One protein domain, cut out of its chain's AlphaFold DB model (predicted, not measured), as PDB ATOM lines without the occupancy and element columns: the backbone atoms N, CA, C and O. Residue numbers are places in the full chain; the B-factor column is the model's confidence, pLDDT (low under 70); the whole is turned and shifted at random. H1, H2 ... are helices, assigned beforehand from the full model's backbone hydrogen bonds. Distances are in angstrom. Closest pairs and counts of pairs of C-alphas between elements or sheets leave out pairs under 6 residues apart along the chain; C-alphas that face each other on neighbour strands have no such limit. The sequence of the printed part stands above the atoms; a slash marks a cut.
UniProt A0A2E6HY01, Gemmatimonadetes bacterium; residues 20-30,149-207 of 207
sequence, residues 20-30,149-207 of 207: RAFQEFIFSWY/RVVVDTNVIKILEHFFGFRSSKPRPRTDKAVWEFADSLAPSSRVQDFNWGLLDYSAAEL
ATOM      1  N   ARG A  20     117.590 137.594 102.820       93.12
ATOM      2  CA  ARG A  20     117.420 138.601 101.772       93.12
ATOM      3  C   ARG A  20     118.414 138.406 100.627       93.12
ATOM      4  O   ARG A  20     117.990 138.376  99.482       93.12
ATOM      5  N   ALA A  21     119.697 138.216 100.937       94.62
ATOM      6  CA  ALA A  21     120.721 137.981  99.918       94.62
ATOM      7  C   ALA A  21     120.443 136.698  99.116       94.62
ATOM      8  O   ALA A  21     120.628 136.675  97.907       94.62
ATOM      9  N   PHE A  22     119.946 135.646  99.773       96.25
ATOM     10  CA  PHE A  22     119.533 134.420  99.091       96.25
ATOM     11  C   PHE A  22     118.319 134.636  98.175       96.25
ATOM     12  O   PHE A  22     118.309 134.156  97.047       96.25
ATOM     13  N   GLN A  23     117.307 135.379  98.635       96.94
ATOM     14  CA  GLN A  23     116.156 135.743  97.801       96.94
ATOM     15  C   GLN A  23     116.588 136.539  96.567       96.94
ATOM     16  O   GLN A  23     116.199 136.192  95.458       96.94
ATOM     17  N   GLU A  24     117.418 137.568  96.754       96.75
ATOM     18  CA  GLU A  24     117.958 138.399  95.669       96.75
ATOM     19  C   GLU A  24     118.788 137.567  94.682       96.75
ATOM     20  O   GLU A  24     118.625 137.724  93.476       96.75
ATOM     21  N   PHE A  25     119.597 136.624  95.175       96.88
ATOM     22  CA  PHE A  25     120.337 135.679  94.338       96.88
ATOM     23  C   PHE A  25     119.409 134.826  93.461       96.88
ATOM     24  O   PHE A  25     119.603 134.764  92.248       96.88
ATOM     25  N   ILE A  26     118.380 134.204  94.049       98.00
ATOM     26  CA  ILE A  26     117.428 133.370  93.298       98.00
ATOM     27  C   ILE A  26     116.643 134.203  92.282       98.00
ATOM     28  O   ILE A  26     116.443 133.743  91.162       98.00
ATOM     29  N   PHE A  27     116.223 135.421  92.640       98.12
ATOM     30  CA  PHE A  27     115.542 136.311  91.701       98.12
ATOM     31  C   PHE A  27     116.440 136.706  90.534       98.12
ATOM     32  O   PHE A  27     116.026 136.545  89.394       98.12
ATOM     33  N   SER A  28     117.670 137.148  90.807       97.75
ATOM     34  CA  SER A  28     118.623 137.519  89.756       97.75
ATOM     35  C   SER A  28     118.887 136.350  88.812       97.75
ATOM     36  O   SER A  28     118.862 136.519  87.598       97.75
ATOM     37  N   TRP A  29     119.083 135.147  89.360       97.69
ATOM     38  CA  TRP A  29     119.303 133.961  88.541       97.69
ATOM     39  C   TRP A  29     118.062 133.614  87.707       97.69
ATOM     40  O   TRP A  29     118.197 133.306  86.525       97.69
ATOM     41  N   TYR A  30     116.858 133.680  88.288       97.81
ATOM     42  CA  TYR A  30     115.614 133.361  87.581       97.81
ATOM     43  C   TYR A  30     115.272 134.380  86.492       97.81
ATOM     44  O   TYR A  30     114.814 133.985  85.424       97.81
ATOM     45  N   ARG A 149     104.396 130.416 100.662       97.62
ATOM     46  CA  ARG A 149     105.038 129.120 100.945       97.62
ATOM     47  C   ARG A 149     106.151 128.793  99.952       97.62
ATOM     48  O   ARG A 149     106.263 129.429  98.901       97.62
ATOM     49  N   VAL A 150     106.962 127.793 100.284       98.12
ATOM     50  CA  VAL A 150     107.972 127.219  99.391       98.12
ATOM     51  C   VAL A 150     107.617 125.781  99.028       98.12
ATOM     52  O   VAL A 150     107.434 124.918  99.883       98.12
ATOM     53  N   VAL A 151     107.560 125.511  97.729       97.56
ATOM     54  CA  VAL A 151     107.400 124.189  97.137       97.56
ATOM     55  C   VAL A 151     108.698 123.412  97.336       97.56
ATOM     56  O   VAL A 151     109.727 123.729  96.748       97.56
ATOM     57  N   VAL A 152     108.655 122.375  98.174       96.62
ATOM     58  CA  VAL A 152     109.840 121.578  98.503       96.62
ATOM     59  C   VAL A 152     109.836 120.248  97.759       96.62
ATOM     60  O   VAL A 152     109.049 119.335  98.050       96.62
ATOM     61  N   ASP A 153     110.780 120.097  96.835       94.38
ATOM     62  CA  ASP A 153     111.168 118.808  96.275       94.38
ATOM     63  C   ASP A 153     112.569 118.370  96.728       94.38
ATOM     64  O   ASP A 153     113.186 118.970  97.606       94.38
ATOM     65  N   THR A 154     113.063 117.263  96.170       92.88
ATOM     66  CA  THR A 154     114.400 116.755  96.507       92.88
ATOM     67  C   THR A 154     115.513 117.719  96.114       92.88
ATOM     68  O   THR A 154     116.531 117.756  96.798       92.88
ATOM     69  N   ASN A 155     115.330 118.501  95.052       93.31
ATOM     70  CA  ASN A 155     116.334 119.430  94.553       93.31
ATOM     71  C   ASN A 155     116.341 120.719  95.389       93.31
ATOM     72  O   ASN A 155     117.403 121.198  95.781       93.31
ATOM     73  N   VAL A 156     115.170 121.205  95.805       96.38
ATOM     74  CA  VAL A 156     115.052 122.298  96.779       96.38
ATOM     75  C   VAL A 156     115.655 121.897  98.125       96.38
ATOM     76  O   VAL A 156     116.352 122.697  98.735       96.38
ATOM     77  N   ILE A 157     115.496 120.648  98.578       96.38
ATOM     78  CA  ILE A 157     116.184 120.170  99.793       96.38
ATOM     79  C   ILE A 157     117.710 120.285  99.658       96.38
ATOM     80  O   ILE A 157     118.356 120.730 100.607       96.38
ATOM     81  N   LYS A 158     118.285 119.957  98.490       95.38
ATOM     82  CA  LYS A 158     119.725 120.150  98.240       95.38
ATOM     83  C   LYS A 158     120.129 121.622  98.330       95.38
ATOM     84  O   LYS A 158     121.195 121.903  98.866       95.38
ATOM     85  N   ILE A 159     119.294 122.559  97.864       96.00
ATOM     86  CA  ILE A 159     119.535 124.000  98.057       96.00
ATOM     87  C   ILE A 159     119.631 124.319  99.552       96.00
ATOM     88  O   ILE A 159     120.585 124.972  99.973       96.00
ATOM     89  N   LEU A 160     118.668 123.859 100.362       95.31
ATOM     90  CA  LEU A 160     118.665 124.121 101.808       95.31
ATOM     91  C   LEU A 160     119.941 123.582 102.471       95.31
ATOM     92  O   LEU A 160     120.542 124.243 103.319       95.31
ATOM     93  N   GLU A 161     120.386 122.402 102.043       93.88
ATOM     94  CA  GLU A 161     121.621 121.781 102.510       93.88
ATOM     95  C   GLU A 161     122.879 122.537 102.060       93.88
ATOM     96  O   GLU A 161     123.786 122.716 102.876       93.88
ATOM     97  N   HIS A 162     122.927 122.994 100.807       92.25
ATOM     98  CA  HIS A 162     124.083 123.663 100.208       92.25
ATOM     99  C   HIS A 162     124.270 125.098 100.714       92.25
ATOM    100  O   HIS A 162     125.379 125.490 101.071       92.25
ATOM    101  N   PHE A 163     123.193 125.886 100.739       93.50
ATOM    102  CA  PHE A 163     123.240 127.314 101.068       93.50
ATOM    103  C   PHE A 163     123.180 127.585 102.569       93.50
ATOM    104  O   PHE A 163     123.746 128.573 103.034       93.50
ATOM    105  N   PHE A 164     122.495 126.724 103.326       93.12
ATOM    106  CA  PHE A 164     122.210 126.974 104.740       93.12
ATOM    107  C   PHE A 164     122.744 125.893 105.677       93.12
ATOM    108  O   PHE A 164     122.575 126.010 106.889       93.12
ATOM    109  N   GLY A 165     123.350 124.824 105.152       93.50
ATOM    110  CA  GLY A 165     123.780 123.696 105.977       93.50
ATOM    111  C   GLY A 165     122.613 122.967 106.652       93.50
ATOM    112  O   GLY A 165     122.837 122.159 107.550       93.50
ATOM    113  N   PHE A 166     121.366 123.233 106.245       93.88
ATOM    114  CA  PHE A 166     120.197 122.625 106.864       93.88
ATOM    115  C   PHE A 166     120.180 121.127 106.552       93.88
ATOM    116  O   PHE A 166     120.371 120.720 105.405       93.88
ATOM    117  N   ARG A 167     119.959 120.288 107.566       94.00
ATOM    118  CA  ARG A 167     119.849 118.834 107.414       94.00
ATOM    119  C   ARG A 167     118.561 118.357 108.062       94.00
ATOM    120  O   ARG A 167     118.268 118.697 109.203       94.00
ATOM    121  N   SER A 168     117.801 117.564 107.314       96.06
ATOM    122  CA  SER A 168     116.628 116.871 107.842       96.06
ATOM    123  C   SER A 168     117.033 115.912 108.955       96.06
ATOM    124  O   SER A 168     118.018 115.187 108.834       96.06
ATOM    125  N   SER A 169     116.206 115.849 109.994       95.12
ATOM    126  CA  SER A 169     116.332 114.865 111.073       95.12
ATOM    127  C   SER A 169     115.794 113.484 110.680       95.12
ATOM    128  O   SER A 169     116.094 112.483 111.329       95.12
ATOM    129  N   LYS A 170     114.988 113.409 109.612       95.69
ATOM    130  CA  LYS A 170     114.352 112.173 109.136       95.69
ATOM    131  C   LYS A 170     115.079 111.557 107.935       95.69
ATOM    132  O   LYS A 170     115.527 112.303 107.061       95.69
ATOM    133  N   PRO A 171     115.046 110.213 107.783       93.69
ATOM    134  CA  PRO A 171     115.587 109.514 106.609       93.69
ATOM    135  C   PRO A 171     114.919 109.894 105.284       93.69
ATOM    136  O   PRO A 171     115.504 109.736 104.217       93.69
ATOM    137  N   ARG A 172     113.666 110.364 105.334       93.44
ATOM    138  CA  ARG A 172     112.932 110.891 104.180       93.44
ATOM    139  C   ARG A 172     112.706 112.388 104.400       93.44
ATOM    140  O   ARG A 172     111.689 112.740 104.989       93.44
ATOM    141  N   PRO A 173     113.598 113.275 103.926       94.44
ATOM    142  CA  PRO A 173     113.528 114.703 104.245       94.44
ATOM    143  C   PRO A 173     112.196 115.375 103.908       94.44
ATOM    144  O   PRO A 173     111.708 116.209 104.657       94.44
ATOM    145  N   ARG A 174     111.529 114.940 102.835       92.62
ATOM    146  CA  ARG A 174     110.204 115.453 102.449       92.62
ATOM    147  C   ARG A 174     109.096 115.183 103.476       92.62
ATOM    148  O   ARG A 174     108.040 115.800 103.379       92.62
ATOM    149  N   THR A 175     109.298 114.259 104.419       94.00
ATOM    150  CA  THR A 175     108.355 113.982 105.519       94.00
ATOM    151  C   THR A 175     108.747 114.683 106.821       94.00
ATOM    152  O   THR A 175     108.068 114.522 107.842       94.00
ATOM    153  N   ASP A 176     109.848 115.437 106.824       96.50
ATOM    154  CA  ASP A 176     110.268 116.247 107.958       96.50
ATOM    155  C   ASP A 176     109.579 117.613 107.906       96.50
ATOM    156  O   ASP A 176     109.781 118.392 106.979       96.50
ATOM    157  N   LYS A 177     108.758 117.911 108.917       95.62
ATOM    158  CA  LYS A 177     108.051 119.190 109.022       95.62
ATOM    159  C   LYS A 177     109.037 120.357 109.132       95.62
ATOM    160  O   LYS A 177     108.769 121.415 108.573       95.62
ATOM    161  N   ALA A 178     110.193 120.140 109.765       97.06
ATOM    162  CA  ALA A 178     111.213 121.168 109.931       97.06
ATOM    163  C   ALA A 178     111.802 121.625 108.587       97.06
ATOM    164  O   ALA A 178     112.145 122.793 108.443       97.06
ATOM    165  N   VAL A 179     111.871 120.737 107.584       97.75
ATOM    166  CA  VAL A 179     112.298 121.100 106.220       97.75
ATOM    167  C   VAL A 179     111.320 122.104 105.608       97.75
ATOM    168  O   VAL A 179     111.745 123.133 105.090       97.75
ATOM    169  N   TRP A 180     110.017 121.821 105.689       97.31
ATOM    170  CA  TRP A 180     108.972 122.694 105.146       97.31
ATOM    171  C   TRP A 180     108.905 124.029 105.891       97.31
ATOM    172  O   TRP A 180     108.874 125.077 105.258       97.31
ATOM    173  N   GLU A 181     108.965 124.011 107.224       97.31
ATOM    174  CA  GLU A 181     108.971 125.231 108.044       97.31
ATOM    175  C   GLU A 181     110.199 126.109 107.762       97.31
ATOM    176  O   GLU A 181     110.086 127.334 107.660       97.31
ATOM    177  N   PHE A 182     111.375 125.496 107.599       97.00
ATOM    178  CA  PHE A 182     112.587 126.224 107.244       97.00
ATOM    179  C   PHE A 182     112.482 126.836 105.845       97.00
ATOM    180  O   PHE A 182     112.775 128.024 105.685       97.00
ATOM    181  N   ALA A 183     112.010 126.066 104.860       97.62
ATOM    182  CA  ALA A 183     111.790 126.541 103.498       97.62
ATOM    183  C   ALA A 183     110.781 127.703 103.459       97.62
ATOM    184  O   ALA A 183     111.102 128.765 102.931       97.62
ATOM    185  N   ASP A 184     109.622 127.571 104.111       97.50
ATOM    186  CA  ASP A 184     108.606 128.629 104.221       97.50
ATOM    187  C   ASP A 184     109.161 129.894 104.895       97.50
ATOM    188  O   ASP A 184     108.783 131.022 104.558       97.50
ATOM    189  N   SER A 185     110.120 129.743 105.813       96.50
ATOM    190  CA  SER A 185     110.812 130.887 106.400       96.50
ATOM    191  C   SER A 185     111.550 131.712 105.334       96.50
ATOM    192  O   SER A 185     111.592 132.938 105.447       96.50
ATOM    193  N   LEU A 186     112.065 131.081 104.274       97.00
ATOM    194  CA  LEU A 186     112.772 131.731 103.168       97.00
ATOM    195  C   LEU A 186     111.836 132.396 102.153       97.00
ATOM    196  O   LEU A 186     112.319 133.193 101.351       97.00
ATOM    197  N   ALA A 187     110.525 132.134 102.189       97.19
ATOM    198  CA  ALA A 187     109.580 132.714 101.238       97.19
ATOM    199  C   ALA A 187     109.610 134.260 101.282       97.19
ATOM    200  O   ALA A 187     109.522 134.855 102.368       97.19
ATOM    201  N   PRO A 188     109.715 134.955 100.141       97.00
ATOM    202  CA  PRO A 188     109.646 136.413 100.098       97.00
ATOM    203  C   PRO A 188     108.224 136.906 100.407       97.00
ATOM    204  O   PRO A 188     107.261 136.141 100.393       97.00
ATOM    205  N   SER A 189     108.072 138.191 100.733       94.31
ATOM    206  CA  SER A 189     106.749 138.810 100.933       94.31
ATOM    207  C   SER A 189     106.030 139.149  99.622       94.31
ATOM    208  O   SER A 189     104.841 139.444  99.642       94.31
ATOM    209  N   SER A 190     106.748 139.131  98.501       94.50
ATOM    210  CA  SER A 190     106.276 139.443  97.147       94.50
ATOM    211  C   SER A 190     106.999 138.549  96.140       94.50
ATOM    212  O   SER A 190     108.069 138.034  96.457       94.50
ATOM    213  N   ARG A 191     106.450 138.380  94.929       95.50
ATOM    214  CA  ARG A 191     107.028 137.503  93.886       95.50
ATOM    215  C   ARG A 191     107.281 136.062  94.375       95.50
ATOM    216  O   ARG A 191     108.268 135.433  94.011       95.50
ATOM    217  N   VAL A 192     106.403 135.526  95.230       97.38
ATOM    218  CA  VAL A 192     106.580 134.170  95.785       97.38
ATOM    219  C   VAL A 192     106.554 133.088  94.701       97.38
ATOM    220  O   VAL A 192     107.274 132.101  94.816       97.38
ATOM    221  N   GLN A 193     105.789 133.293  93.624       97.31
ATOM    222  CA  GLN A 193     105.751 132.379  92.480       97.31
ATOM    223  C   GLN A 193     107.107 132.344  91.768       97.31
ATOM    224  O   GLN A 193     107.698 131.275  91.662       97.31
ATOM    225  N   ASP A 194     107.646 133.509  91.396       97.56
ATOM    226  CA  ASP A 194     108.966 133.623  90.761       97.56
ATOM    227  C   ASP A 194     110.071 133.038  91.635       97.56
ATOM    228  O   ASP A 194     110.955 132.355  91.138       97.56
ATOM    229  N   PHE A 195     110.001 133.244  92.951       98.38
ATOM    230  CA  PHE A 195     110.960 132.644  93.872       98.38
ATOM    231  C   PHE A 195     110.900 131.115  93.839       98.38
ATOM    232  O   PHE A 195     111.935 130.457  93.778       98.38
ATOM    233  N   ASN A 196     109.699 130.534  93.834       98.50
ATOM    234  CA  ASN A 196     109.528 129.088  93.731       98.50
ATOM    235  C   ASN A 196     109.985 128.542  92.372       98.50
ATOM    236  O   ASN A 196     110.666 127.518  92.330       98.50
ATOM    237  N   TRP A 197     109.680 129.232  91.270       97.56
ATOM    238  CA  TRP A 197     110.192 128.860  89.949       97.56
ATOM    239  C   TRP A 197     111.708 128.971  89.857       97.56
ATOM    240  O   TRP A 197     112.340 128.049  89.346       97.56
ATOM    241  N   GLY A 198     112.289 130.018  90.438       97.94
ATOM    242  CA  GLY A 198     113.728 130.196  90.561       97.94
ATOM    243  C   GLY A 198     114.389 129.069  91.343       97.94
ATOM    244  O   GLY A 198     115.358 128.498  90.863       97.94
ATOM    245  N   LEU A 199     113.838 128.669  92.494       98.00
ATOM    246  CA  LEU A 199     114.354 127.528  93.264       98.00
ATOM    247  C   LEU A 199     114.316 126.218  92.460       98.00
ATOM    248  O   LEU A 199     115.298 125.469  92.440       98.00
ATOM    249  N   LEU A 200     113.190 125.929  91.804       96.19
ATOM    250  CA  LEU A 200     113.002 124.699  91.027       96.19
ATOM    251  C   LEU A 200     113.882 124.663  89.769       96.19
ATOM    252  O   LEU A 200     114.372 123.600  89.394       96.19
ATOM    253  N   ASP A 201     114.093 125.805  89.115       96.25
ATOM    254  CA  ASP A 201     114.943 125.903  87.929       96.25
ATOM    255  C   ASP A 201     116.428 125.886  88.293       96.25
ATOM    256  O   ASP A 201     117.166 125.078  87.730       96.25
ATOM    257  N   TYR A 202     116.841 126.689  89.277       97.00
ATOM    258  CA  TYR A 202     118.221 126.747  89.758       97.00
ATOM    259  C   TYR A 202     118.694 125.368  90.208       97.00
ATOM    260  O   TYR A 202     119.721 124.871  89.757       97.00
ATOM    261  N   SER A 203     117.906 124.694  91.048       92.38
ATOM    262  CA  SER A 203     118.284 123.373  91.556       92.38
ATOM    263  C   SER A 203     118.294 122.271  90.499       92.38
ATOM    264  O   SER A 203     118.908 121.238  90.730       92.38
ATOM    265  N   ALA A 204     117.615 122.455  89.364       89.06
ATOM    266  CA  ALA A 204     117.657 121.513  88.251       89.06
ATOM    267  C   ALA A 204     118.820 121.785  87.281       89.06
ATOM    268  O   ALA A 204     119.182 120.890  86.519       89.06
ATOM    269  N   ALA A 205     119.347 123.012  87.265       90.69
ATOM    270  CA  ALA A 205     120.439 123.431  86.391       90.69
ATOM    271  C   ALA A 205     121.816 123.328  87.069       90.69
ATOM    272  O   ALA A 205     122.780 122.939  86.418       90.69
ATOM    273  N   GLU A 206     121.895 123.646  88.364       87.88
ATOM    274  CA  GLU A 206     123.157 123.894  89.075       87.88
ATOM    275  C   GLU A 206     123.494 122.836  90.153       87.88
ATOM    276  O   GLU A 206     124.588 122.878  90.719       87.88
ATOM    277  N   LEU A 207     122.580 121.898  90.473       79.75
ATOM    278  CA  LEU A 207     122.696 120.911  91.578       79.75
ATOM    279  C   LEU A 207     122.235 119.484  91.208       79.75
ATOM    280  O   LEU A 207     122.529 118.537  91.991       79.75
TER     281      LEU A 207
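AT A GLANCE: This is residues 20 to 30 and 149 to 207 of the 207 residues of a protein of Gemmatimonadetes bacterium (UniProt A0A2E6HY01). The longest helix, H4, is crossed steeply by H1 and, near its own end, by H2, while H3 lies apart from H4 and near H2. The long link between H2 and H3, residues 165 to 176, makes a wide loop at one end of the longest axis. The printed part has 70 residues, with four named helices in the order H1, H2, H3, H4 and no named strand; its class is all helix. It is compact, with a radius of gyration of the C-alphas of 11.3 A, and spans 33 by 25 by 17 A.

IN THESE COORDINATES: H4, residues 192 to 205, is 19.9 A long, from C-alpha 192 at (106.580, 134.170, 95.785) to C-alpha 205 at (120.439, 123.431, 86.391). H1 is residues 20 to 30, 15.2 A, and begins at C-alpha 20 at (117.420, 138.601, 101.772). H2 is residues 154 to 164, 15.3 A. H3 is residues 177 to 186, 14.6 A.

HOW THE PARTS SIT: H4 and H1 touch, the C-alphas of Gly 198 and Tyr 30 being closest at 4.7 A; they run the same way at a steep tilt of 68 degrees, only just short of about perpendicular. H4 touches H2 with residues 199 to 204 alone, closest at the C-alphas of Ser 203 and Asn 155, 5.3 A, about perpendicular at 85 degrees. H2 and H3 are close but not clearly touching: the closest C-alphas, of Leu 160 and Ala 183, are 7.5 A apart. H3 and H4 are apart. In H1, H2, H3 and H4 every O i to N i+4 pair is within hydrogen-bond range.

THE WHOLE: The C-alphas farthest apart, of Ser 28 and Pro 171, are 32.8 A apart. Residues 31 to 148 are not printed, and C-alphas 30 and 149 are 17.6 A apart across the cut. The link H2 to H3 is long; H3 to H4 is tight. No printed residue is under 70 in pLDDT.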